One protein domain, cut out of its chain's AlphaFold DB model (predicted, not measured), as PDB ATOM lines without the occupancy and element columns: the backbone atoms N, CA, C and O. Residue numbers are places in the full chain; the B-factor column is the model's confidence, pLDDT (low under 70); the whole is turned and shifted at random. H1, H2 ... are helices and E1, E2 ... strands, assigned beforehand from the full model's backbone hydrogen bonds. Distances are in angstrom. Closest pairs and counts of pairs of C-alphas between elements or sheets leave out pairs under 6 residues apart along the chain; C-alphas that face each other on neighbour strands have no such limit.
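Overview. This is residues 2 to 83 of the 390 residues of the protein "Acetyl-CoA hydrolase" of Pseudomonadales bacterium (UniProt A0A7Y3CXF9). A small three-strand sheet forms one end of an elongated body, with two helices packed on one of its faces, H3 at the E1 edge, by its residues 34 to 38, and H4 over the other edge strand E3; H2 lies beyond these two helices, near H4, and the short H1 makes the far end. The printed part has 82 residues, with named elements in the order H1, H2, H3, E1, E2, E3, H4. The sheet runs E1, E2, E3, all antiparallel, and the class is mixed, helices and strands. The whole is compact, with a radius of gyration of the C-alphas of 12.0 A, and spans 36 by 22 by 21 A.

Along the chain. H1, residues 2 to 6, begins with C-alpha 2 at (41.088, 34.514, -35.606) and is 6.2 A long from first to last C-alpha. H2, residues 16 to 24, is 12.4 A long, and H3, residues 34 to 42, is 12.0 A long. Strands E1, residues 51 to 53, and E2, residues 56 to 58, are 6.5 A long each; E3, residues 64 to 66, is 7.1 A long. H4, residues 72 to 81, is 14.3 A long and ends with C-alpha 81 at (29.774, 56.009, -29.130).

Arrangement. E1, E2 and E3 form a meander, each strand the antiparallel neighbour of the one before. The hairpin E1 and E2 has N 53 and O 56 within hydrogen-bond range at 2.8 A, and the hairpin E2 and E3 has N 57 and O 65 at 2.8 A. H3 and H4 are on one face of this sheet, which gives two layers. The closest C-alphas of H3 and E1 are those of Gln 34 and Val 52, 5.6 A apart. H4 lies over E3 at a height over the sheet of 7.8 A and runs along the strands, at 14 degrees to E3 on the local plane, which is only just fitted, to 6 C-alphas; the closest C-alphas of these two are those of His 66 and Ala 74, 5.3 A apart. H3 and H4 are apart. H2 is not on the sheet; it is close to H4 but not clearly touching it, at a steep tilt of 59 degrees, opposite ways, with the C-alphas of Leu 16 and Ala 79 closest at 6.4 A. H1 is close to H2 but not clearly touching it, the closest C-alphas being those of Leu 4 and Ala 21, 7.5 A apart. In H1, H2, H3 and H4 every O i to N i+4 pair is within hydrogen-bond range.

Size, cuts and confidence. The two C-alphas farthest apart are those of Gln 7 and Gly 62, at 36.6 A. The printed part has no cut and no long link. Its mean pLDDT is 95.7, and no printed residue is under 70.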
ATOM      1  N   GLN A   2      40.689  35.243 -34.381       93.19
ATOM      2  CA  GLN A   2      41.088  34.514 -35.606       93.19
ATOM      3  C   GLN A   2      40.117  33.396 -36.019       93.19
ATOM      4  O   GLN A   2      39.729  33.313 -37.177       93.19
ATOM      5  N   THR A   3      39.662  32.571 -35.073       94.00
ATOM      6  CA  THR A   3      38.689  31.501 -35.351       94.00
ATOM      7  C   THR A   3      37.389  32.017 -35.972       94.00
ATOM      8  O   THR A   3      36.868  31.395 -36.891       94.00
ATOM      9  N   LEU A   4      36.872  33.157 -35.507       96.12
ATOM     10  CA  LEU A   4      35.636  33.746 -36.030       96.12
ATOM     11  C   LEU A   4      35.847  34.370 -37.414       96.12
ATOM     12  O   LEU A   4      34.959  34.252 -38.255       96.12
ATOM     13  N   LEU A   5      37.023  34.963 -37.663       95.31
ATOM     14  CA  LEU A   5      37.423  35.431 -38.998       95.31
ATOM     15  C   LEU A   5      37.478  34.259 -39.986       95.31
ATOM     16  O   LEU A   5      36.861  34.314 -41.042       95.31
ATOM     17  N   ASN A   6      38.135  33.158 -39.611       94.25
ATOM     18  CA  ASN A   6      38.237  31.963 -40.456       94.25
ATOM     19  C   ASN A   6      36.868  31.334 -40.770       94.25
ATOM     20  O   ASN A   6      36.699  30.726 -41.821       94.25
ATOM     21  N   GLN A   7      35.905  31.455 -39.852       95.19
ATOM     22  CA  GLN A   7      34.531  30.976 -40.030       95.19
ATOM     23  C   GLN A   7      33.640  31.966 -40.797       95.19
ATOM     24  O   GLN A   7      32.475  31.657 -41.034       95.19
ATOM     25  N   GLY A   8      34.140  33.159 -41.140       96.31
ATOM     26  CA  GLY A   8      33.354  34.219 -41.776       96.31
ATOM     27  C   GLY A   8      32.265  34.819 -40.879       96.31
ATOM     28  O   GLY A   8      31.367  35.489 -41.379       96.31
ATOM     29  N   LYS A   9      32.320  34.584 -39.561       97.06
ATOM     30  CA  LYS A   9      31.335  35.111 -38.597       97.06
ATOM     31  C   LYS A   9      31.547  36.586 -38.276       97.06
ATOM     32  O   LYS A   9      30.619  37.259 -37.846       97.06
ATOM     33  N   ILE A  10      32.773  37.070 -38.451       97.12
ATOM     34  CA  ILE A  10      33.131  38.483 -38.325       97.12
ATOM     35  C   ILE A  10      34.000  38.890 -39.511       97.12
ATOM     36  O   ILE A  10      34.630  38.041 -40.145       97.12
ATOM     37  N   SER A  11      34.061  40.194 -39.770       95.44
ATOM     38  CA  SER A  11      35.000  40.804 -40.712       95.44
ATOM     39  C   SER A  11      36.056  41.620 -39.965       95.44
ATOM     40  O   SER A  11      36.004  41.745 -38.740       95.44
ATOM     41  N   GLU A  12      37.000  42.199 -40.700       94.25
ATOM     42  CA  GLU A  12      37.962  43.142 -40.125       94.25
ATOM     43  C   GLU A  12      37.309  44.458 -39.692       94.25
ATOM     44  O   GLU A  12      37.794  45.097 -38.763       94.25
ATOM     45  N   THR A  13      36.203  44.853 -40.327       96.44
ATOM     46  CA  THR A  13      35.411  46.015 -39.923       96.44
ATOM     47  C   THR A  13      34.545  45.672 -38.716       96.44
ATOM     48  O   THR A  13      33.904  44.617 -38.661       96.44
ATOM     49  N   ILE A  14      34.519  46.582 -37.747       97.31
ATOM     50  CA  ILE A  14      33.790  46.392 -36.496       97.31
ATOM     51  C   ILE A  14      32.337  46.835 -36.647       97.31
ATOM     52  O   ILE A  14      32.038  47.885 -37.208       97.31
ATOM     53  N   SER A  15      31.422  46.028 -36.118       95.81
ATOM     54  CA  SER A  15      29.991  46.328 -36.056       95.81
ATOM     55  C   SER A  15      29.356  45.679 -34.822       95.81
ATOM     56  O   SER A  15      30.007  44.913 -34.108       95.81
ATOM     57  N   LEU A  16      28.062  45.922 -34.589       96.06
ATOM     58  CA  LEU A  16      27.316  45.197 -33.554       96.06
ATOM     59  C   LEU A  16      27.313  43.678 -33.779       96.06
ATOM     60  O   LEU A  16      27.420  42.933 -32.808       96.06
ATOM     61  N   ALA A  17      27.298  43.222 -35.036       96.19
ATOM     62  CA  ALA A  17      27.396  41.799 -35.357       96.19
ATOM     63  C   ALA A  17      28.730  41.191 -34.885       96.19
ATOM     64  O   ALA A  17      28.782  40.024 -34.500       96.19
ATOM     65  N   THR A  18      29.805  41.988 -34.838       97.19
ATOM     66  CA  THR A  18      31.089  41.565 -34.263       97.19
ATOM     67  C   THR A  18      30.951  41.266 -32.767       97.19
ATOM     68  O   THR A  18      31.444  40.239 -32.300       97.19
ATOM     69  N   LEU A  19      30.251  42.127 -32.017       97.00
ATOM     70  CA  LEU A  19      29.997  41.909 -30.587       97.00
ATOM     71  C   LEU A  19      29.072  40.713 -30.352       97.00
ATOM     72  O   LEU A  19      29.304  39.936 -29.426       97.00
ATOM     73  N   ASP A  20      28.067  40.527 -31.210       96.69
ATOM     74  CA  ASP A  20      27.185  39.359 -31.154       96.69
ATOM     75  C   ASP A  20      27.964  38.063 -31.355       96.69
ATOM     76  O   ASP A  20      27.850  37.153 -30.538       96.69
ATOM     77  N   ALA A  21      28.837  38.011 -32.362       97.62
ATOM     78  CA  ALA A  21      29.684  36.853 -32.606       97.62
ATOM     79  C   ALA A  21      30.634  36.563 -31.429       97.62
ATOM     80  O   ALA A  21      30.873  35.398 -31.099       97.62
ATOM     81  N   PHE A  22      31.169  37.594 -30.764       97.38
ATOM     82  CA  PHE A  22      31.973  37.406 -29.552       97.38
ATOM     83  C   PHE A  22      31.144  36.868 -28.383       97.38
ATOM     84  O   PHE A  22      31.602  35.965 -27.682       97.38
ATOM     85  N   ARG A  23      29.914  37.351 -28.199       96.25
ATOM     86  CA  ARG A  23      28.999  36.852 -27.168       96.25
ATOM     87  C   ARG A  23      28.557  35.411 -27.430       96.25
ATOM     88  O   ARG A  23      28.594  34.586 -26.522       96.25
ATOM     89  N   GLU A  24      28.202  35.074 -28.667       96.62
ATOM     90  CA  GLU A  24      27.877  33.701 -29.076       96.62
ATOM     91  C   GLU A  24      29.049  32.742 -28.834       96.62
ATOM     92  O   GLU A  24      28.859  31.606 -28.398       96.62
ATOM     93  N   ALA A  25      30.278  33.217 -29.059       95.12
ATOM     94  CA  ALA A  25      31.506  32.488 -28.754       95.12
ATOM     95  C   ALA A  25      31.875  32.483 -27.259       95.12
ATOM     96  O   ALA A  25      32.914  31.928 -26.901       95.12
ATOM     97  N   ARG A  26      31.047  33.086 -26.391       94.88
ATOM     98  CA  ARG A  26      31.270  33.254 -24.943       94.88
ATOM     99  C   ARG A  26      32.555  34.015 -24.594       94.88
ATOM    100  O   ARG A  26      33.100  33.834 -23.511       94.88
ATOM    101  N   ALA A  27      33.038  34.848 -25.514       93.50
ATOM    102  CA  ALA A  27      34.144  35.769 -25.275       93.50
ATOM    103  C   ALA A  27      33.680  37.078 -24.620       93.50
ATOM    104  O   ALA A  27      34.514  37.792 -24.080       93.50
ATOM    105  N   LEU A  28      32.377  37.380 -24.694       96.69
ATOM    106  CA  LEU A  28      31.744  38.502 -24.006       96.69
ATOM    107  C   LEU A  28      30.512  38.040 -23.230       96.69
ATOM    108  O   LEU A  28      29.760  37.171 -23.686       96.69
ATOM    109  N   THR A  29      30.265  38.688 -22.104       96.00
ATOM    110  CA  THR A  29      29.014  38.625 -21.357       96.00
ATOM    111  C   THR A  29      28.002  39.664 -21.864       96.00
ATOM    112  O   THR A  29      28.280  40.476 -22.747       96.00
ATOM    113  N   ASN A  30      26.776  39.640 -21.325       95.25
ATOM    114  CA  ASN A  30      25.787  40.682 -21.628       95.25
ATOM    115  C   ASN A  30      26.120  42.022 -20.960       95.25
ATOM    116  O   ASN A  30      25.740  43.055 -21.498       95.25
ATOM    117  N   ARG A  31      26.794  42.023 -19.807       96.56
ATOM    118  CA  ARG A  31      27.169  43.237 -19.073       96.56
ATOM    119  C   ARG A  31      28.683  43.267 -18.951       96.56
ATOM    120  O   ARG A  31      29.228  42.514 -18.156       96.56
ATOM    121  N   LEU A  32      29.319  44.126 -19.741       96.62
ATOM    122  CA  LEU A  32      30.762  44.093 -19.945       96.62
ATOM    123  C   LEU A  32      31.511  44.476 -18.670       96.62
ATOM    124  O   LEU A  32      31.259  45.538 -18.103       96.62
ATOM    125  N   ASP A  33      32.454  43.657 -18.231       96.62
ATOM    126  CA  ASP A  33      33.389  44.065 -17.187       96.62
ATOM    127  C   ASP A  33      34.560  44.888 -17.761       96.62
ATOM    128  O   ASP A  33      34.704  45.075 -18.974       96.62
ATOM    129  N   GLN A  34      35.406  45.439 -16.884       96.69
ATOM    130  CA  GLN A  34      36.535  46.258 -17.334       96.69
ATOM    131  C   GLN A  34      37.564  45.440 -18.133       96.69
ATOM    132  O   GLN A  34      38.186  45.983 -19.040       96.69
ATOM    133  N   HIS A  35      37.717  44.143 -17.850       96.50
ATOM    134  CA  HIS A  35      38.641  43.276 -18.579       96.50
ATOM    135  C   HIS A  35      38.172  43.047 -20.022       96.50
ATOM    136  O   HIS A  35      38.977  43.099 -20.954       96.50
ATOM    137  N   GLU A  36      36.870  42.846 -20.220       97.31
ATOM    138  CA  GLU A  36      36.237  42.739 -21.533       97.31
ATOM    139  C   GLU A  36      36.352  44.052 -22.318       97.31
ATOM    140  O   GLU A  36      36.674  44.024 -23.508       97.31
ATOM    141  N   ILE A  37      36.167  45.206 -21.664       97.50
ATOM    142  CA  ILE A  37      36.376  46.525 -22.283       97.50
ATOM    143  C   ILE A  37      37.835  46.715 -22.705       97.50
ATOM    144  O   ILE A  37      38.095  47.063 -23.858       97.50
ATOM    145  N   ASP A  38      38.789  46.439 -21.817       97.50
ATOM    146  CA  ASP A  38      40.218  46.560 -22.119       97.50
ATOM    147  C   ASP A  38      40.620  45.627 -23.269       97.50
ATOM    148  O   ASP A  38      41.393  46.004 -24.154       97.50
ATOM    149  N   TRP A  39      40.058  44.415 -23.303       96.25
ATOM    150  CA  TRP A  39      40.242  43.476 -24.405       96.25
ATOM    151  C   TRP A  39      39.682  44.019 -25.723       96.25
ATOM    152  O   TRP A  39      40.400  43.997 -26.725       96.25
ATOM    153  N   LEU A  40      38.446  44.536 -25.728       97.50
ATOM    154  CA  LEU A  40      37.804  45.124 -26.908       97.50
ATOM    155  C   LEU A  40      38.583  46.330 -27.442       97.50
ATOM    156  O   LEU A  40      38.744  46.453 -28.656       97.50
ATOM    157  N   ILE A  41      39.105  47.184 -26.561       97.25
ATOM    158  CA  ILE A  41      39.971  48.308 -26.941       97.25
ATOM    159  C   ILE A  41      41.271  47.783 -27.553       97.25
ATOM    160  O   ILE A  41      41.672  48.223 -28.630       97.25
ATOM    161  N   ARG A  42      41.914  46.800 -26.911       95.12
ATOM    162  CA  ARG A  42      43.186  46.231 -27.378       95.12
ATOM    163  C   ARG A  42      43.092  45.638 -28.779       95.12
ATOM    164  O   ARG A  42      44.056  45.747 -29.527       95.12
ATOM    165  N   ILE A  43      41.964  45.014 -29.125       95.00
ATOM    166  CA  ILE A  43      41.728  44.441 -30.460       95.00
ATOM    167  C   ILE A  43      41.096  45.434 -31.447       95.00
ATOM    168  O   ILE A  43      40.692  45.020 -32.529       95.00
ATOM    169  N   GLY A  44      40.957  46.713 -31.081       96.19
ATOM    170  CA  GLY A  44      40.398  47.756 -31.947       96.19
ATOM    171  C   GLY A  44      38.879  47.689 -32.128       96.19
ATOM    172  O   GLY A  44      38.313  48.456 -32.904       96.19
ATOM    173  N   ALA A  45      38.191  46.798 -31.408       97.19
ATOM    174  CA  ALA A  45      36.736  46.707 -31.436       97.19
ATOM    175  C   ALA A  45      36.075  47.905 -30.742       97.19
ATOM    176  O   ALA A  45      35.004  48.338 -31.163       97.19
ATOM    177  N   PHE A  46      36.700  48.452 -29.700       97.62
ATOM    178  CA  PHE A  46      36.233  49.632 -28.969       97.62
ATOM    179  C   PHE A  46      37.244  50.783 -29.077       97.62
ATOM    180  O   PHE A  46      38.446  50.558 -29.208       97.62
ATOM    181  N   GLN A  47      36.762  52.024 -29.005       96.50
ATOM    182  CA  GLN A  47      37.611  53.213 -28.956       96.50
ATOM    183  C   GLN A  47      38.330  53.322 -27.600       96.50
ATOM    184  O   GLN A  47      37.756  52.951 -26.571       96.50
ATOM    185  N   PRO A  48      39.560  53.863 -27.557       95.94
ATOM    186  CA  PRO A  48      40.272  54.077 -26.304       95.94
ATOM    187  C   PRO A  48      39.498  54.957 -25.309       95.94
ATOM    188  O   PRO A  48      38.764  55.865 -25.692       95.94
ATOM    189  N   GLY A  49      39.719  54.725 -24.012       95.06
ATOM    190  CA  GLY A  49      39.193  55.579 -22.937       95.06
ATOM    191  C   GLY A  49      37.800  55.214 -22.418       95.06
ATOM    192  O   GLY A  49      37.294  55.914 -21.544       95.06
ATOM    193  N   ILE A  50      37.197  54.124 -22.900       96.75
ATOM    194  CA  ILE A  50      35.944  53.589 -22.351       96.75
ATOM    195  C   ILE A  50      36.227  52.868 -21.028       96.75
ATOM    196  O   ILE A  50      37.190  52.109 -20.922       96.75
ATOM    197  N   ARG A  51      35.397  53.111 -20.011       96.81
ATOM    198  CA  ARG A  51      35.529  52.505 -18.677       96.81
ATOM    199  C   ARG A  51      34.185  52.057 -18.130       96.81
ATOM    200  O   ARG A  51      33.158  52.656 -18.437       96.81
ATOM    201  N   VAL A  52      34.199  51.041 -17.281       96.69
ATOM    202  CA  VAL A  52      33.021  50.586 -16.540       96.69
ATOM    203  C   VAL A  52      32.860  51.424 -15.270       96.69
ATOM    204  O   VAL A  52      33.805  51.601 -14.503       96.69
ATOM    205  N   GLN A  53      31.652  51.934 -15.036       94.56
ATOM    206  CA  GLN A  53      31.270  52.672 -13.834       94.56
ATOM    207  C   GLN A  53      29.926  52.142 -13.315       94.56
ATOM    208  O   GLN A  53      28.857  52.549 -13.769       94.56
ATOM    209  N   GLY A  54      29.972  51.206 -12.363       91.38
ATOM    210  CA  GLY A  54      28.772  50.513 -11.887       91.38
ATOM    211  C   GLY A  54      28.102  49.728 -13.019       91.38
ATOM    212  O   GLY A  54      28.739  48.896 -13.656       91.38
ATOM    213  N   GLU A  55      26.827  50.015 -13.297       91.88
ATOM    214  CA  GLU A  55      26.076  49.398 -14.406       91.88
ATOM    215  C   GLU A  55      26.182  50.163 -15.741       91.88
ATOM    216  O   GLU A  55      25.414  49.917 -16.676       91.88
ATOM    217  N   GLN A  56      27.103  51.122 -15.837       96.38
ATOM    218  CA  GLN A  56      27.227  52.011 -16.986       96.38
ATOM    219  C   GLN A  56      28.625  51.965 -17.607       96.38
ATOM    220  O   GLN A  56      29.605  51.585 -16.965       96.38
ATOM    221  N   LEU A  57      28.705  52.356 -18.877       96.44
ATOM    222  CA  LEU A  57      29.950  52.625 -19.589       96.44
ATOM    223  C   LEU A  57      30.153  54.135 -19.670       96.44
ATOM    224  O   LEU A  57      29.270  54.855 -20.132       96.44
ATOM    225  N   LEU A  58      31.324  54.605 -19.260       96.94
ATOM    226  CA  LEU A  58      31.767  55.982 -19.423       96.94
ATOM    227  C   LEU A  58      32.697  56.062 -20.635       96.94
ATOM    228  O   LEU A  58      33.715  55.377 -20.690       96.94
ATOM    229  N   THR A  59      32.345  56.893 -21.608       95.19
ATOM    230  CA  THR A  59      33.170  57.161 -22.798       95.19
ATOM    231  C   THR A  59      34.236  58.224 -22.516       95.19
ATOM    232  O   THR A  59      34.112  59.007 -21.573       95.19
ATOM    233  N   ALA A  60      35.249  58.325 -23.382       90.19
ATOM    234  CA  ALA A  60      36.319  59.320 -23.254       90.19
ATOM    235  C   ALA A  60      35.818  60.781 -23.260       90.19
ATOM    236  O   ALA A  60      36.435  61.650 -22.653       90.19
ATOM    237  N   ILE A  61      34.682  61.044 -23.912       91.50
ATOM    238  CA  ILE A  61      34.037  62.366 -23.976       91.50
ATOM    239  C   ILE A  61      33.043  62.608 -22.825       91.50
ATOM    240  O   ILE A  61      32.263  63.554 -22.872       91.50
ATOM    241  N   GLY A  62      33.023  61.737 -21.809       90.31
ATOM    242  CA  GLY A  62      32.170  61.874 -20.626       90.31
ATOM    243  C   GLY A  62      30.706  61.468 -20.829       90.31
ATOM    244  O   GLY A  62      29.886  61.696 -19.948       90.31
ATOM    245  N   THR A  63      30.354  60.869 -21.972       93.56
ATOM    246  CA  THR A  63      29.009  60.310 -22.184       93.56
ATOM    247  C   THR A  63      28.868  58.996 -21.432       93.56
ATOM    248  O   THR A  63      29.748  58.136 -21.540       93.56
ATOM    249  N   THR A  64      27.747  58.836 -20.737       96.00
ATOM    250  CA  THR A  64      27.431  57.648 -19.948       96.00
ATOM    251  C   THR A  64      26.351  56.813 -20.629       96.00
ATOM    252  O   THR A  64      25.314  57.337 -21.028       96.00
ATOM    253  N   LEU A  65      26.595  55.511 -20.766       96.12
ATOM    254  CA  LEU A  65      25.764  54.577 -21.525       96.12
ATOM    255  C   LEU A  65      25.365  53.389 -20.649       96.12
ATOM    256  O   LEU A  65      26.122  52.978 -19.775       96.12
ATOM    257  N   HIS A  66      24.202  52.795 -20.900       96.12
ATOM    258  CA  HIS A  66      23.804  51.568 -20.213       96.12
ATOM    259  C   HIS A  66      24.681  50.387 -20.669       96.12
ATOM    260  O   HIS A  66      24.843  50.156 -21.866       96.12
ATOM    261  N   ASN A  67      25.260  49.643 -19.723       96.12
ATOM    262  CA  ASN A  67      26.169  48.532 -20.006       96.12
ATOM    263  C   ASN A  67      25.411  47.202 -20.127       96.12
ATOM    264  O   ASN A  67      25.495  46.345 -19.245       96.12
ATOM    265  N   ASN A  68      24.617  47.047 -21.186       95.88
ATOM    266  CA  ASN A  68      23.884  45.807 -21.429       95.88
ATOM    267  C   ASN A  68      23.731  45.507 -22.929       95.88
ATOM    268  O   ASN A  68      22.877  46.069 -23.606       95.88
ATOM    269  N   LEU A  69      24.509  44.556 -23.446       94.94
ATOM    270  CA  LEU A  69      24.453  44.089 -24.835       94.94
ATOM    271  C   LEU A  69      23.181  43.296 -25.184       94.94
ATOM    272  O   LEU A  69      23.017  42.915 -26.347       94.94
ATOM    273  N   ALA A  70      22.304  42.999 -24.219       94.06
ATOM    274  CA  ALA A  70      20.985  42.404 -24.461       94.06
ATOM    275  C   ALA A  70      19.860  43.447 -24.608       94.06
ATOM    276  O   ALA A  70      18.754  43.075 -24.983       94.06
ATOM    277  N   ASP A  71      20.128  44.723 -24.318       95.44
ATOM    278  CA  ASP A  71      19.162  45.816 -24.450       95.44
ATOM    279  C   ASP A  71      19.383  46.584 -25.763       95.44
ATOM    280  O   ASP A  71      20.483  47.068 -26.031       95.44
ATOM    281  N   ASP A  72      18.348  46.711 -26.595       94.94
ATOM    282  CA  ASP A  72      18.481  47.294 -27.939       94.94
ATOM    283  C   ASP A  72      18.887  48.773 -27.921       94.94
ATOM    284  O   ASP A  72      19.694  49.205 -28.750       94.94
ATOM    285  N   ASN A  73      18.398  49.545 -26.947       95.19
ATOM    286  CA  ASN A  73      18.747  50.959 -26.810       95.19
ATOM    287  C   ASN A  73      20.217  51.125 -26.401       95.19
ATOM    288  O   ASN A  73      20.949  51.922 -26.996       95.19
ATOM    289  N   ALA A  74      20.675  50.333 -25.429       95.06
ATOM    290  CA  ALA A  74      22.074  50.275 -25.024       95.06
ATOM    291  C   ALA A  74      22.983  49.881 -26.195       95.06
ATOM    292  O   ALA A  74      23.997  50.537 -26.436       95.06
ATOM    293  N   ARG A  75      22.598  48.865 -26.979       96.31
ATOM    294  CA  ARG A  75      23.348  48.425 -28.168       96.31
ATOM    295  C   ARG A  75      23.496  49.535 -29.203       96.31
ATOM    296  O   ARG A  75      24.598  49.749 -29.698       96.31
ATOM    297  N   GLN A  76      22.426  50.263 -29.518       96.12
ATOM    298  CA  GLN A  76      22.497  51.386 -30.463       96.12
ATOM    299  C   GLN A  76      23.412  52.506 -29.951       96.12
ATOM    300  O   GLN A  76      24.193  53.073 -30.718       96.12
ATOM    301  N   ALA A  77      23.365  52.796 -28.650       95.38
ATOM    302  CA  ALA A  77      24.224  53.806 -28.049       95.38
ATOM    303  C   ALA A  77      25.708  53.382 -28.062       95.38
ATOM    304  O   ALA A  77      26.570  54.174 -28.440       95.38
ATOM    305  N   ILE A  78      26.001  52.113 -27.752       96.00
ATOM    306  CA  ILE A  78      27.339  51.510 -27.872       96.00
ATOM    307  C   ILE A  78      27.827  51.565 -29.325       96.00
ATOM    308  O   ILE A  78      28.959  51.971 -29.577       96.00
ATOM    309  N   ALA A  79      26.974  51.227 -30.297       95.62
ATOM    310  CA  ALA A  79      27.326  51.294 -31.715       95.62
ATOM    311  C   ALA A  79      27.777  52.697 -32.138       95.62
ATOM    312  O   ALA A  79      28.734  52.843 -32.894       95.62
ATOM    313  N   LYS A  80      27.093  53.723 -31.625       95.06
ATOM    314  CA  LYS A  80      27.346  55.125 -31.958       95.06
ATOM    315  C   LYS A  80      28.570  55.711 -31.251       95.06
ATOM    316  O   LYS A  80      29.239  56.564 -31.826       95.06
ATOM    317  N   HIS A  81      28.831  55.307 -30.009       95.31
ATOM    318  CA  HIS A  81      29.774  56.009 -29.130       95.31
ATOM    319  C   HIS A  81      30.984  55.180 -28.689       95.31
ATOM    320  O   HIS A  81      31.933  55.753 -28.159       95.31
ATOM    321  N   CYS A  82      30.962  53.858 -28.878       96.62
ATOM    322  CA  CYS A  82      31.999  52.973 -28.352       96.62
ATOM    323  C   CYS A  82      32.796  52.235 -29.422       96.62
ATOM    324  O   CYS A  82      33.969  51.965 -29.190       96.62
ATOM    325  N   LEU A  83      32.193  51.871 -30.556       97.06
ATOM    326  CA  LEU A  83      32.864  51.015 -31.535       97.06
ATOM    327  C   LEU A  83      34.078  51.699 -32.174       97.06
ATOM    328  O   LEU A  83      34.034  52.870 -32.563       97.06
TER     329      LEU A  83